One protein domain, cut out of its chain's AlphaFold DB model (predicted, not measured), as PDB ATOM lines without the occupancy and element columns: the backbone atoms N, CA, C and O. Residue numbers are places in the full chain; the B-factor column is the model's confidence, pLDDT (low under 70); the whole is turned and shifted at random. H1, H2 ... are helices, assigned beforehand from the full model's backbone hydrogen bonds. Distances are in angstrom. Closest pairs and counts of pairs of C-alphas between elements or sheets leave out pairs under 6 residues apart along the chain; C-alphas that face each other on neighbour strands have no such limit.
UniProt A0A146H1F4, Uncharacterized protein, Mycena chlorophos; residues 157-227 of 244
ATOM      1  N   ILE A 157     -35.302  -2.025 -13.424       81.69
ATOM      2  CA  ILE A 157     -34.785  -1.929 -12.059       81.69
ATOM      3  C   ILE A 157     -33.333  -1.442 -12.029       81.69
ATOM      4  O   ILE A 157     -33.006  -0.584 -11.210       81.69
ATOM      5  N   THR A 158     -32.469  -1.907 -12.936       83.38
ATOM      6  CA  THR A 158     -31.074  -1.436 -13.007       83.38
ATOM      7  C   THR A 158     -31.024   0.052 -13.346       83.38
ATOM      8  O   THR A 158     -30.293   0.812 -12.704       83.38
ATOM      9  N   ARG A 159     -31.867   0.496 -14.287       82.88
ATOM     10  CA  ARG A 159     -31.966   1.909 -14.666       82.88
ATOM     11  C   ARG A 159     -32.446   2.778 -13.503       82.88
ATOM     12  O   ARG A 159     -31.867   3.838 -13.247       82.88
ATOM     13  N   TYR A 160     -33.452   2.312 -12.757       83.06
ATOM     14  CA  TYR A 160     -33.938   2.984 -11.552       83.06
ATOM     15  C   TYR A 160     -32.851   3.092 -10.478       83.06
ATOM     16  O   TYR A 160     -32.582   4.192  -9.987       83.06
ATOM     17  N   LEU A 161     -32.178   1.982 -10.161       86.31
ATOM     18  CA  LEU A 161     -31.105   1.941  -9.166       86.31
ATOM     19  C   LEU A 161     -29.939   2.860  -9.542       86.31
ATOM     20  O   LEU A 161     -29.424   3.562  -8.672       86.31
ATOM     21  N   ARG A 162     -29.562   2.926 -10.827       87.88
ATOM     22  CA  ARG A 162     -28.555   3.886 -11.303       87.88
ATOM     23  C   ARG A 162     -29.011   5.326 -11.077       87.88
ATOM     24  O   ARG A 162     -28.275   6.102 -10.485       87.88
ATOM     25  N   SER A 163     -30.243   5.662 -11.457       86.50
ATOM     26  CA  SER A 163     -30.806   7.001 -11.229       86.50
ATOM     27  C   SER A 163     -30.816   7.392  -9.743       86.50
ATOM     28  O   SER A 163     -30.547   8.544  -9.402       86.50
ATOM     29  N   VAL A 164     -31.124   6.449  -8.844       88.62
ATOM     30  CA  VAL A 164     -31.076   6.694  -7.393       88.62
ATOM     31  C   VAL A 164     -29.635   6.884  -6.928       88.62
ATOM     32  O   VAL A 164     -29.365   7.849  -6.217       88.62
ATOM     33  N   ARG A 165     -28.702   6.033  -7.368       91.50
ATOM     34  CA  ARG A 165     -27.272   6.177  -7.063       91.50
ATOM     35  C   ARG A 165     -26.746   7.549  -7.483       91.50
ATOM     36  O   ARG A 165     -26.119   8.217  -6.668       91.50
ATOM     37  N   ASP A 166     -27.010   7.966  -8.718       92.00
ATOM     38  CA  ASP A 166     -26.512   9.230  -9.268       92.00
ATOM     39  C   ASP A 166     -27.056  10.428  -8.477       92.00
ATOM     40  O   ASP A 166     -26.323  11.367  -8.168       92.00
ATOM     41  N   ARG A 167     -28.332  10.367  -8.078       91.81
ATOM     42  CA  ARG A 167     -28.959  11.386  -7.227       91.81
ATOM     43  C   ARG A 167     -28.330  11.440  -5.839       91.81
ATOM     44  O   ARG A 167     -27.966  12.519  -5.388       91.81
ATOM     45  N   VAL A 168     -28.178  10.292  -5.181       92.25
ATOM     46  CA  VAL A 168     -27.569  10.200  -3.846       92.25
ATOM     47  C   VAL A 168     -26.123  10.688  -3.879       92.25
ATOM     48  O   VAL A 168     -25.706  11.401  -2.974       92.25
ATOM     49  N   GLN A 169     -25.371  10.367  -4.935       94.75
ATOM     50  CA  GLN A 169     -24.012  10.869  -5.110       94.75
ATOM     51  C   GLN A 169     -23.996  12.396  -5.242       94.75
ATOM     52  O   GLN A 169     -23.258  13.054  -4.517       94.75
ATOM     53  N   ALA A 170     -24.864  12.965  -6.084       94.94
ATOM     54  CA  ALA A 170     -24.977  14.414  -6.228       94.94
ATOM     55  C   ALA A 170     -25.375  15.108  -4.911       94.94
ATOM     56  O   ALA A 170     -24.875  16.192  -4.602       94.94
ATOM     57  N   GLU A 171     -26.249  14.487  -4.111       94.38
ATOM     58  CA  GLU A 171     -26.598  14.969  -2.772       94.38
ATOM     59  C   GLU A 171     -25.383  14.943  -1.842       94.38
ATOM     60  O   GLU A 171     -25.088  15.959  -1.219       94.38
ATOM     61  N   ILE A 172     -24.628  13.842  -1.797       93.12
ATOM     62  CA  ILE A 172     -23.398  13.743  -0.997       93.12
ATOM     63  C   ILE A 172     -22.389  14.816  -1.421       93.12
ATOM     64  O   ILE A 172     -21.831  15.494  -0.561       93.12
ATOM     65  N   ASP A 173     -22.198  15.025  -2.721       96.06
ATOM     66  CA  ASP A 173     -21.248  16.010  -3.239       96.06
ATOM     67  C   ASP A 173     -21.673  17.451  -2.894       96.06
ATOM     68  O   ASP A 173     -20.835  18.302  -2.593       96.06
ATOM     69  N   THR A 174     -22.981  17.733  -2.889       96.62
ATOM     70  CA  THR A 174     -23.531  19.078  -2.625       96.62
ATOM     71  C   THR A 174     -23.675  19.383  -1.132       96.62
ATOM     72  O   THR A 174     -23.580  20.534  -0.700       96.62
ATOM     73  N   HIS A 175     -23.979  18.369  -0.325       93.00
ATOM     74  CA  HIS A 175     -24.460  18.527   1.046       93.00
ATOM     75  C   HIS A 175     -23.604  17.817   2.096       93.00
ATOM     76  O   HIS A 175     -23.806  18.065   3.284       93.00
ATOM     77  N   GLY A 176     -22.675  16.959   1.675       93.31
ATOM     78  CA  GLY A 176     -21.887  16.077   2.537       93.31
ATOM     79  C   GLY A 176     -22.634  14.818   2.987       93.31
ATOM     80  O   GLY A 176     -22.019  13.915   3.543       93.31
ATOM     81  N   GLU A 177     -23.944  14.736   2.746       92.00
ATOM     82  CA  GLU A 177     -24.794  13.626   3.172       92.00
ATOM     83  C   GLU A 177     -26.061  13.509   2.306       92.00
ATOM     84  O   GLU A 177     -26.517  14.517   1.753       92.00
ATOM     85  N   PRO A 178     -26.673  12.315   2.214       93.31
ATOM     86  CA  PRO A 178     -27.961  12.144   1.553       93.31
ATOM     87  C   PRO A 178     -29.094  12.884   2.274       93.31
ATOM     88  O   PRO A 178     -29.147  12.956   3.506       93.31
ATOM     89  N   LEU A 179     -30.094  13.340   1.521       90.75
ATOM     90  CA  LEU A 179     -31.261  14.028   2.078       90.75
ATOM     91  C   LEU A 179     -32.121  13.127   2.980       90.75
ATOM     92  O   LEU A 179     -32.839  13.632   3.845       90.75
ATOM     93  N   CYS A 180     -32.093  11.800   2.807       89.56
ATOM     94  CA  CYS A 180     -32.753  10.882   3.745       89.56
ATOM     95  C   CYS A 180     -32.159  10.981   5.161       89.56
ATOM     96  O   CYS A 180     -32.925  11.021   6.124       89.56
ATOM     97  N   TYR A 181     -30.844  11.177   5.300       89.19
ATOM     98  CA  TYR A 181     -30.180  11.223   6.610       89.19
ATOM     99  C   TYR A 181     -30.531  12.498   7.369       89.19
ATOM    100  O   TYR A 181     -30.846  12.441   8.557       89.19
ATOM    101  N   ARG A 182     -30.630  13.631   6.663       87.88
ATOM    102  CA  ARG A 182     -31.147  14.890   7.231       87.88
ATOM    103  C   ARG A 182     -32.565  14.775   7.771       87.88
ATOM    104  O   ARG A 182     -32.917  15.459   8.726       87.88
ATOM    105  N   ARG A 183     -33.385  13.920   7.154       88.38
ATOM    106  CA  ARG A 183     -34.752  13.623   7.606       88.38
ATOM    107  C   ARG A 183     -34.783  12.637   8.782       88.38
ATOM    108  O   ARG A 183     -35.857  12.407   9.328       88.38
ATOM    109  N   GLY A 184     -33.646  12.052   9.165       85.62
ATOM    110  CA  GLY A 184     -33.582  10.965  10.143       85.62
ATOM    111  C   GLY A 184     -34.148   9.645   9.606       85.62
ATOM    112  O   GLY A 184     -34.657   8.836  10.381       85.62
ATOM    113  N   ASP A 185     -34.108   9.434   8.287       88.19
ATOM    114  CA  ASP A 185     -34.507   8.181   7.638       88.19
ATOM    115  C   ASP A 185     -33.296   7.522   6.956       88.19
ATOM    116  O   ASP A 185     -32.345   8.188   6.551       88.19
ATOM    117  N   LEU A 186     -33.337   6.200   6.817       88.75
ATOM    118  CA  LEU A 186     -32.334   5.415   6.086       88.75
ATOM    119  C   LEU A 186     -32.829   4.995   4.704       88.75
ATOM    120  O   LEU A 186     -32.073   4.421   3.928       88.75
ATOM    121  N   TYR A 187     -34.096   5.259   4.398       88.75
ATOM    122  CA  TYR A 187     -34.727   4.804   3.171       88.75
ATOM    123  C   TYR A 187     -34.959   5.971   2.219       88.75
ATOM    124  O   TYR A 187     -35.527   6.999   2.598       88.75
ATOM    125  N   GLU A 188     -34.556   5.791   0.963       88.69
ATOM    126  CA  GLU A 188     -35.101   6.573  -0.139       88.69
ATOM    127  C   GLU A 188     -36.397   5.903  -0.583       88.69
ATOM    128  O   GLU A 188     -36.411   4.736  -0.987       88.69
ATOM    129  N   ARG A 189     -37.498   6.640  -0.444       87.50
ATOM    130  CA  ARG A 189     -38.829   6.113  -0.724       87.50
ATOM    131  C   ARG A 189     -39.134   6.197  -2.202       87.50
ATOM    132  O   ARG A 189     -38.953   7.252  -2.816       87.50
ATOM    133  N   ALA A 190     -39.646   5.102  -2.747       84.56
ATOM    134  CA  ALA A 190     -40.153   5.112  -4.102       84.56
ATOM    135  C   ALA A 190     -41.338   6.094  -4.209       84.56
ATOM    136  O   ALA A 190     -42.142   6.214  -3.275       84.56
ATOM    137  N   PRO A 191     -41.476   6.819  -5.332       80.62
ATOM    138  CA  PRO A 191     -42.657   7.632  -5.581       80.62
ATOM    139  C   PRO A 191     -43.923   6.768  -5.532       80.62
ATOM    140  O   PRO A 191     -43.983   5.710  -6.158       80.62
ATOM    141  N   HIS A 192     -44.943   7.216  -4.795       81.50
ATOM    142  CA  HIS A 192     -46.187   6.458  -4.659       81.50
ATOM    143  C   HIS A 192     -46.815   6.209  -6.044       81.50
ATOM    144  O   HIS A 192     -47.013   7.176  -6.789       81.50
ATOM    145  N   PRO A 193     -47.208   4.967  -6.381       76.00
ATOM    146  CA  PRO A 193     -47.594   4.580  -7.740       76.00
ATOM    147  C   PRO A 193     -48.723   5.446  -8.317       76.00
ATOM    148  O   PRO A 193     -48.680   5.826  -9.483       76.00
ATOM    149  N   VAL A 194     -49.685   5.854  -7.481       77.50
ATOM    150  CA  VAL A 194     -50.786   6.756  -7.877       77.50
ATOM    151  C   VAL A 194     -50.282   8.099  -8.422       77.50
ATOM    152  O   VAL A 194     -50.806   8.594  -9.418       77.50
ATOM    153  N   PHE A 195     -49.254   8.691  -7.807       72.94
ATOM    154  CA  PHE A 195     -48.674   9.953  -8.283       72.94
ATOM    155  C   PHE A 195     -47.729   9.723  -9.463       72.94
ATOM    156  O   PHE A 195     -47.637  10.561 -10.362       72.94
ATOM    157  N   THR A 196     -47.080   8.561  -9.490       71.44
ATOM    158  CA  THR A 196     -46.177   8.138 -10.561       71.44
ATOM    159  C   THR A 196     -46.902   7.996 -11.894       71.44
ATOM    160  O   THR A 196     -46.396   8.487 -12.900       71.44
ATOM    161  N   LEU A 197     -48.122   7.442 -11.913       69.75
ATOM    162  CA  LEU A 197     -48.917   7.275 -13.138       69.75
ATOM    163  C   LEU A 197     -49.083   8.593 -13.907       69.75
ATOM    164  O   LEU A 197     -48.804   8.646 -15.103       69.75
ATOM    165  N   LYS A 198     -49.428   9.688 -13.218       66.88
ATOM    166  CA  LYS A 198     -49.591  11.013 -13.843       66.88
ATOM    167  C   LYS A 198     -48.299  11.514 -14.502       66.88
ATOM    168  O   LYS A 198     -48.358  12.176 -15.532       66.88
ATOM    169  N   THR A 199     -47.145  11.189 -13.921       62.72
ATOM    170  CA  THR A 199     -45.825  11.562 -14.460       62.72
ATOM    171  C   THR A 199     -45.309  10.607 -15.532       62.72
ATOM    172  O   THR A 199     -44.525  11.009 -16.384       62.72
ATOM    173  N   CYS A 200     -45.759   9.353 -15.514       62.97
ATOM    174  CA  CYS A 200     -45.449   8.361 -16.533       62.97
ATOM    175  C   CYS A 200     -46.086   8.734 -17.872       62.97
ATOM    176  O   CYS A 200     -45.416   8.668 -18.896       62.97
ATOM    177  N   PHE A 201     -47.334   9.217 -17.858       62.16
ATOM    178  CA  PHE A 201     -48.029   9.655 -19.073       62.16
ATOM    179  C   PHE A 201     -47.450  10.927 -19.706       62.16
ATOM    180  O   PHE A 201     -47.671  11.159 -20.888       62.16
ATOM    181  N   THR A 202     -46.714  11.751 -18.953       61.03
ATOM    182  CA  THR A 202     -46.086  12.977 -19.479       61.03
ATOM    183  C   THR A 202     -44.626  12.792 -19.891       61.03
ATOM    184  O   THR A 202     -44.067  13.666 -20.545       61.03
ATOM    185  N   ARG A 203     -43.986  11.678 -19.508       56.41
ATOM    186  CA  ARG A 203     -42.558  11.397 -19.763       56.41
ATOM    187  C   ARG A 203     -42.291  10.471 -20.949       56.41
ATOM    188  O   ARG A 203     -41.132  10.158 -21.210       56.41
ATOM    189  N   THR A 204     -43.326  10.057 -21.670       52.22
ATOM    190  CA  THR A 204     -43.247   9.102 -22.786       52.22
ATOM    191  C   THR A 204     -42.449   9.587 -23.999       52.22
ATOM    192  O   THR A 204     -42.221   8.791 -24.903       52.22
ATOM    193  N   GLU A 205     -41.985  10.839 -24.038       51.00
ATOM    194  CA  GLU A 205     -41.312  11.372 -25.229       51.00
ATOM    195  C   GLU A 205     -39.803  11.083 -25.323       51.00
ATOM    196  O   GLU A 205     -39.278  11.090 -26.429       51.00
ATOM    197  N   GLU A 206     -39.086  10.719 -24.250       51.44
ATOM    198  CA  GLU A 206     -37.649  10.397 -24.367       51.44
ATOM    199  C   GLU A 206     -37.172   9.360 -23.337       51.44
ATOM    200  O   GLU A 206     -36.905   9.689 -22.183       51.44
ATOM    201  N   LYS A 207     -36.995   8.103 -23.778       53.84
ATOM    202  CA  LYS A 207     -36.118   7.056 -23.188       53.84
ATOM    203  C   LYS A 207     -36.273   6.710 -21.694       53.84
ATOM    204  O   LYS A 207     -35.505   5.899 -21.178       53.84
ATOM    205  N   LYS A 208     -37.235   7.283 -20.979       54.34
ATOM    206  CA  LYS A 208     -37.550   6.956 -19.586       54.34
ATOM    207  C   LYS A 208     -38.818   6.131 -19.588       54.34
ATOM    208  O   LYS A 208     -39.920   6.675 -19.583       54.34
ATOM    209  N   HIS A 209     -38.639   4.817 -19.652       57.22
ATOM    210  CA  HIS A 209     -39.766   3.911 -19.631       57.22
ATOM    211  C   HIS A 209     -40.491   4.029 -18.281       57.22
ATOM    212  O   HIS A 209     -39.855   4.032 -17.223       57.22
ATOM    213  N   PRO A 210     -41.823   4.165 -18.292       62.66
ATOM    214  CA  PRO A 210     -42.611   4.376 -17.080       62.66
ATOM    215  C   PRO A 210     -42.542   3.187 -16.109       62.66
ATOM    216  O   PRO A 210     -42.735   3.354 -14.903       62.66
ATOM    217  N   GLU A 211     -42.218   2.003 -16.623       63.94
ATOM    218  CA  GLU A 211     -42.021   0.767 -15.862       63.94
ATOM    219  C   GLU A 211     -40.894   0.852 -14.820       63.94
ATOM    220  O   GLU A 211     -40.982   0.196 -13.784       63.94
ATOM    221  N   ASP A 212     -39.901   1.728 -15.016       67.19
ATOM    222  CA  ASP A 212     -38.784   1.913 -14.079       67.19
ATOM    223  C   ASP A 212     -39.242   2.455 -12.717       67.19
ATOM    224  O   ASP A 212     -38.618   2.191 -11.690       67.19
ATOM    225  N   VAL A 213     -40.321   3.244 -12.698       67.56
ATOM    226  CA  VAL A 213     -40.765   3.970 -11.497       67.56
ATOM    227  C   VAL A 213     -42.013   3.340 -10.884       67.56
ATOM    228  O   VAL A 213     -42.205   3.429  -9.675       67.56
ATOM    229  N   LEU A 214     -42.859   2.684 -11.683       71.19
ATOM    230  CA  LEU A 214     -44.107   2.084 -11.196       71.19
ATOM    231  C   LEU A 214     -43.874   0.901 -10.247       71.19
ATOM    232  O   LEU A 214     -44.668   0.700  -9.331       71.19
ATOM    233  N   TYR A 215     -42.776   0.166 -10.438       70.50
ATOM    234  CA  TYR A 215     -42.406  -0.998  -9.622       70.50
ATOM    235  C   TYR A 215     -41.200  -0.739  -8.712       70.50
ATOM    236  O   TYR A 215     -40.615  -1.673  -8.157       70.50
ATOM    237  N   ALA A 216     -40.815   0.528  -8.554       79.31
ATOM    238  CA  ALA A 216     -39.733   0.909  -7.668       79.31
ATOM    239  C   ALA A 216     -40.058   0.516  -6.217       79.31
ATOM    240  O   ALA A 216     -41.136   0.806  -5.699       79.31
ATOM    241  N   ARG A 217     -39.102  -0.134  -5.552       82.88
ATOM    242  CA  ARG A 217     -39.159  -0.417  -4.113       82.88
ATOM    243  C   ARG A 217     -38.405   0.656  -3.336       82.88
ATOM    244  O   ARG A 217     -37.526   1.323  -3.887       82.88
ATOM    245  N   ASP A 218     -38.732   0.783  -2.056       87.44
ATOM    246  CA  ASP A 218     -37.945   1.588  -1.125       87.44
ATOM    247  C   ASP A 218     -36.522   1.023  -1.035       87.44
ATOM    248  O   ASP A 218     -36.322  -0.186  -0.891       87.44
ATOM    249  N   ILE A 219     -35.530   1.907  -1.125       88.81
ATOM    250  CA  ILE A 219     -34.115   1.534  -1.114       88.81
ATOM    251  C   ILE A 219     -33.515   1.964   0.214       88.81
ATOM    252  O   ILE A 219     -33.525   3.146   0.556       88.81
ATOM    253  N   CYS A 220     -32.952   1.009   0.950       90.62
ATOM    254  CA  CYS A 220     -32.156   1.307   2.134       90.62
ATOM    255  C   CYS A 220     -30.788   1.853   1.702       90.62
ATOM    256  O   CYS A 220     -30.001   1.146   1.072       90.62
ATOM    257  N   ILE A 221     -30.503   3.108   2.042       88.25
ATOM    258  CA  ILE A 221     -29.207   3.747   1.827       88.25
ATOM    259  C   ILE A 221     -28.409   3.607   3.118       88.25
ATOM    260  O   ILE A 221     -28.662   4.290   4.113       88.25
ATOM    261  N   TRP A 222     -27.416   2.726   3.093       85.88
ATOM    262  CA  TRP A 222     -26.540   2.474   4.231       85.88
ATOM    263  C   TRP A 222     -25.124   2.983   3.950       85.88
ATOM    264  O   TRP A 222     -24.367   2.379   3.194       85.88
ATOM    265  N   LEU A 223     -24.765   4.102   4.580       87.44
ATOM    266  CA  LEU A 223     -23.480   4.783   4.455       87.44
ATOM    267  C   LEU A 223     -22.875   4.953   5.855       87.44
ATOM    268  O   LEU A 223     -23.026   6.012   6.465       87.44
ATOM    269  N   PRO A 224     -22.166   3.929   6.373       79.75
ATOM    270  CA  PRO A 224     -21.634   3.921   7.735       79.75
ATOM    271  C   PRO A 224     -20.848   5.181   8.083       79.75
ATOM    272  O   PRO A 224     -21.034   5.738   9.150       79.75
ATOM    273  N   ARG A 225     -20.023   5.683   7.157       82.50
ATOM    274  CA  ARG A 225     -19.161   6.857   7.383       82.50
ATOM    275  C   ARG A 225     -19.921   8.145   7.700       82.50
ATOM    276  O   ARG A 225     -19.321   9.072   8.226       82.50
ATOM    277  N   LEU A 226     -21.203   8.204   7.354       80.00
ATOM    278  CA  LEU A 226     -22.049   9.376   7.542       80.00
ATOM    279  C   LEU A 226     -22.993   9.230   8.745       80.00
ATOM    280  O   LEU A 226     -23.743  10.154   9.042       80.00
ATOM    281  N   LEU A 227     -22.969   8.092   9.449       77.25
ATOM    282  CA  LEU A 227     -23.800   7.882  10.630       77.25
ATOM    283  C   LEU A 227     -23.105   8.412  11.898       77.25
ATOM    284  O   LEU A 227     -21.923   8.132  12.124       77.25
TER     285      LEU A 227
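AT A GLANCE: This is residues 157 to 227 of the 244 residues of an uncharacterized protein of Mycena chlorophos (UniProt A0A146H1F4). One long helix, H1, runs slanted beside two extended stretches, residues 185 to 192 and 215 to 223, which pass each other in opposite directions; H3, H4 and the loop of residues 201 to 210 gather at one end of this group, and the short H2 sits at the other end. The chain goes along H1, turns at H2, comes back to H3 and H4, and then runs once more toward the end where H2 lies. The printed part has 71 residues with four named helices in the order H1, H2, H3, H4 and no named strand; its class is all helix, though under half of the residues, 35 of 71, are in named elements. It is only just loose, close to compact, with a radius of gyration of the C-alphas of 13.4 A, and it is elongated, spanning 38 by 21 by 18 A.

HOW THE PARTS SIT: The longest helix is H1, residues 157 to 175. It touches H4, residues 211 to 214, with residues 157 to 160 alone; the closest C-alphas, those of Tyr 160 and Asp 212, are 5.6 A apart. H4 also touches H3, residues 193 to 200, where the closest C-alphas are those of Pro 193 and Leu 214, 5.5 A apart. H1 and H3 are apart. H2, residues 179 to 182, is close to H1 but not clearly touching; their closest C-alphas, those of Glu 171 and Leu 179, are 6.8 A apart. H2 is apart from H3 and from H4. Outside the helices, residues 187 to 188 pair with residues 219 to 220, antiparallel. In H1 every O i to N i+4 pair is within hydrogen-bond range, in H3 2 of 4 are, and H2 and H4 are too short for such a pair.

IN THESE COORDINATES: H1 begins at C-alpha 157, at (-34.785, -1.929, -12.059), and ends at C-alpha 175, at (-24.460, 18.527, 1.046), 26.4 A away. H2 has 4 residues and measures 5.2 A from first to last C-alpha. H3 has 8 residues and measures 9.8 A. H4, 5.3 A long, ends at C-alpha 214, at (-44.107, 2.084, -11.196).

THE WHOLE: The two C-alphas farthest apart are those of Glu 205 and Leu 227, 40.1 A. The link from H1 to H2 is tight, and those from H2 to H3 and from H3 to H4 are short. Residues 215 to 227 form a stretch of 13 residues with no named element. The printed part has no cut. The mean pLDDT of the printed part is 80.0; residues 197 to 213 are under 70, and of these 197 to 200 belong to H3 and 211 to 213 to H4.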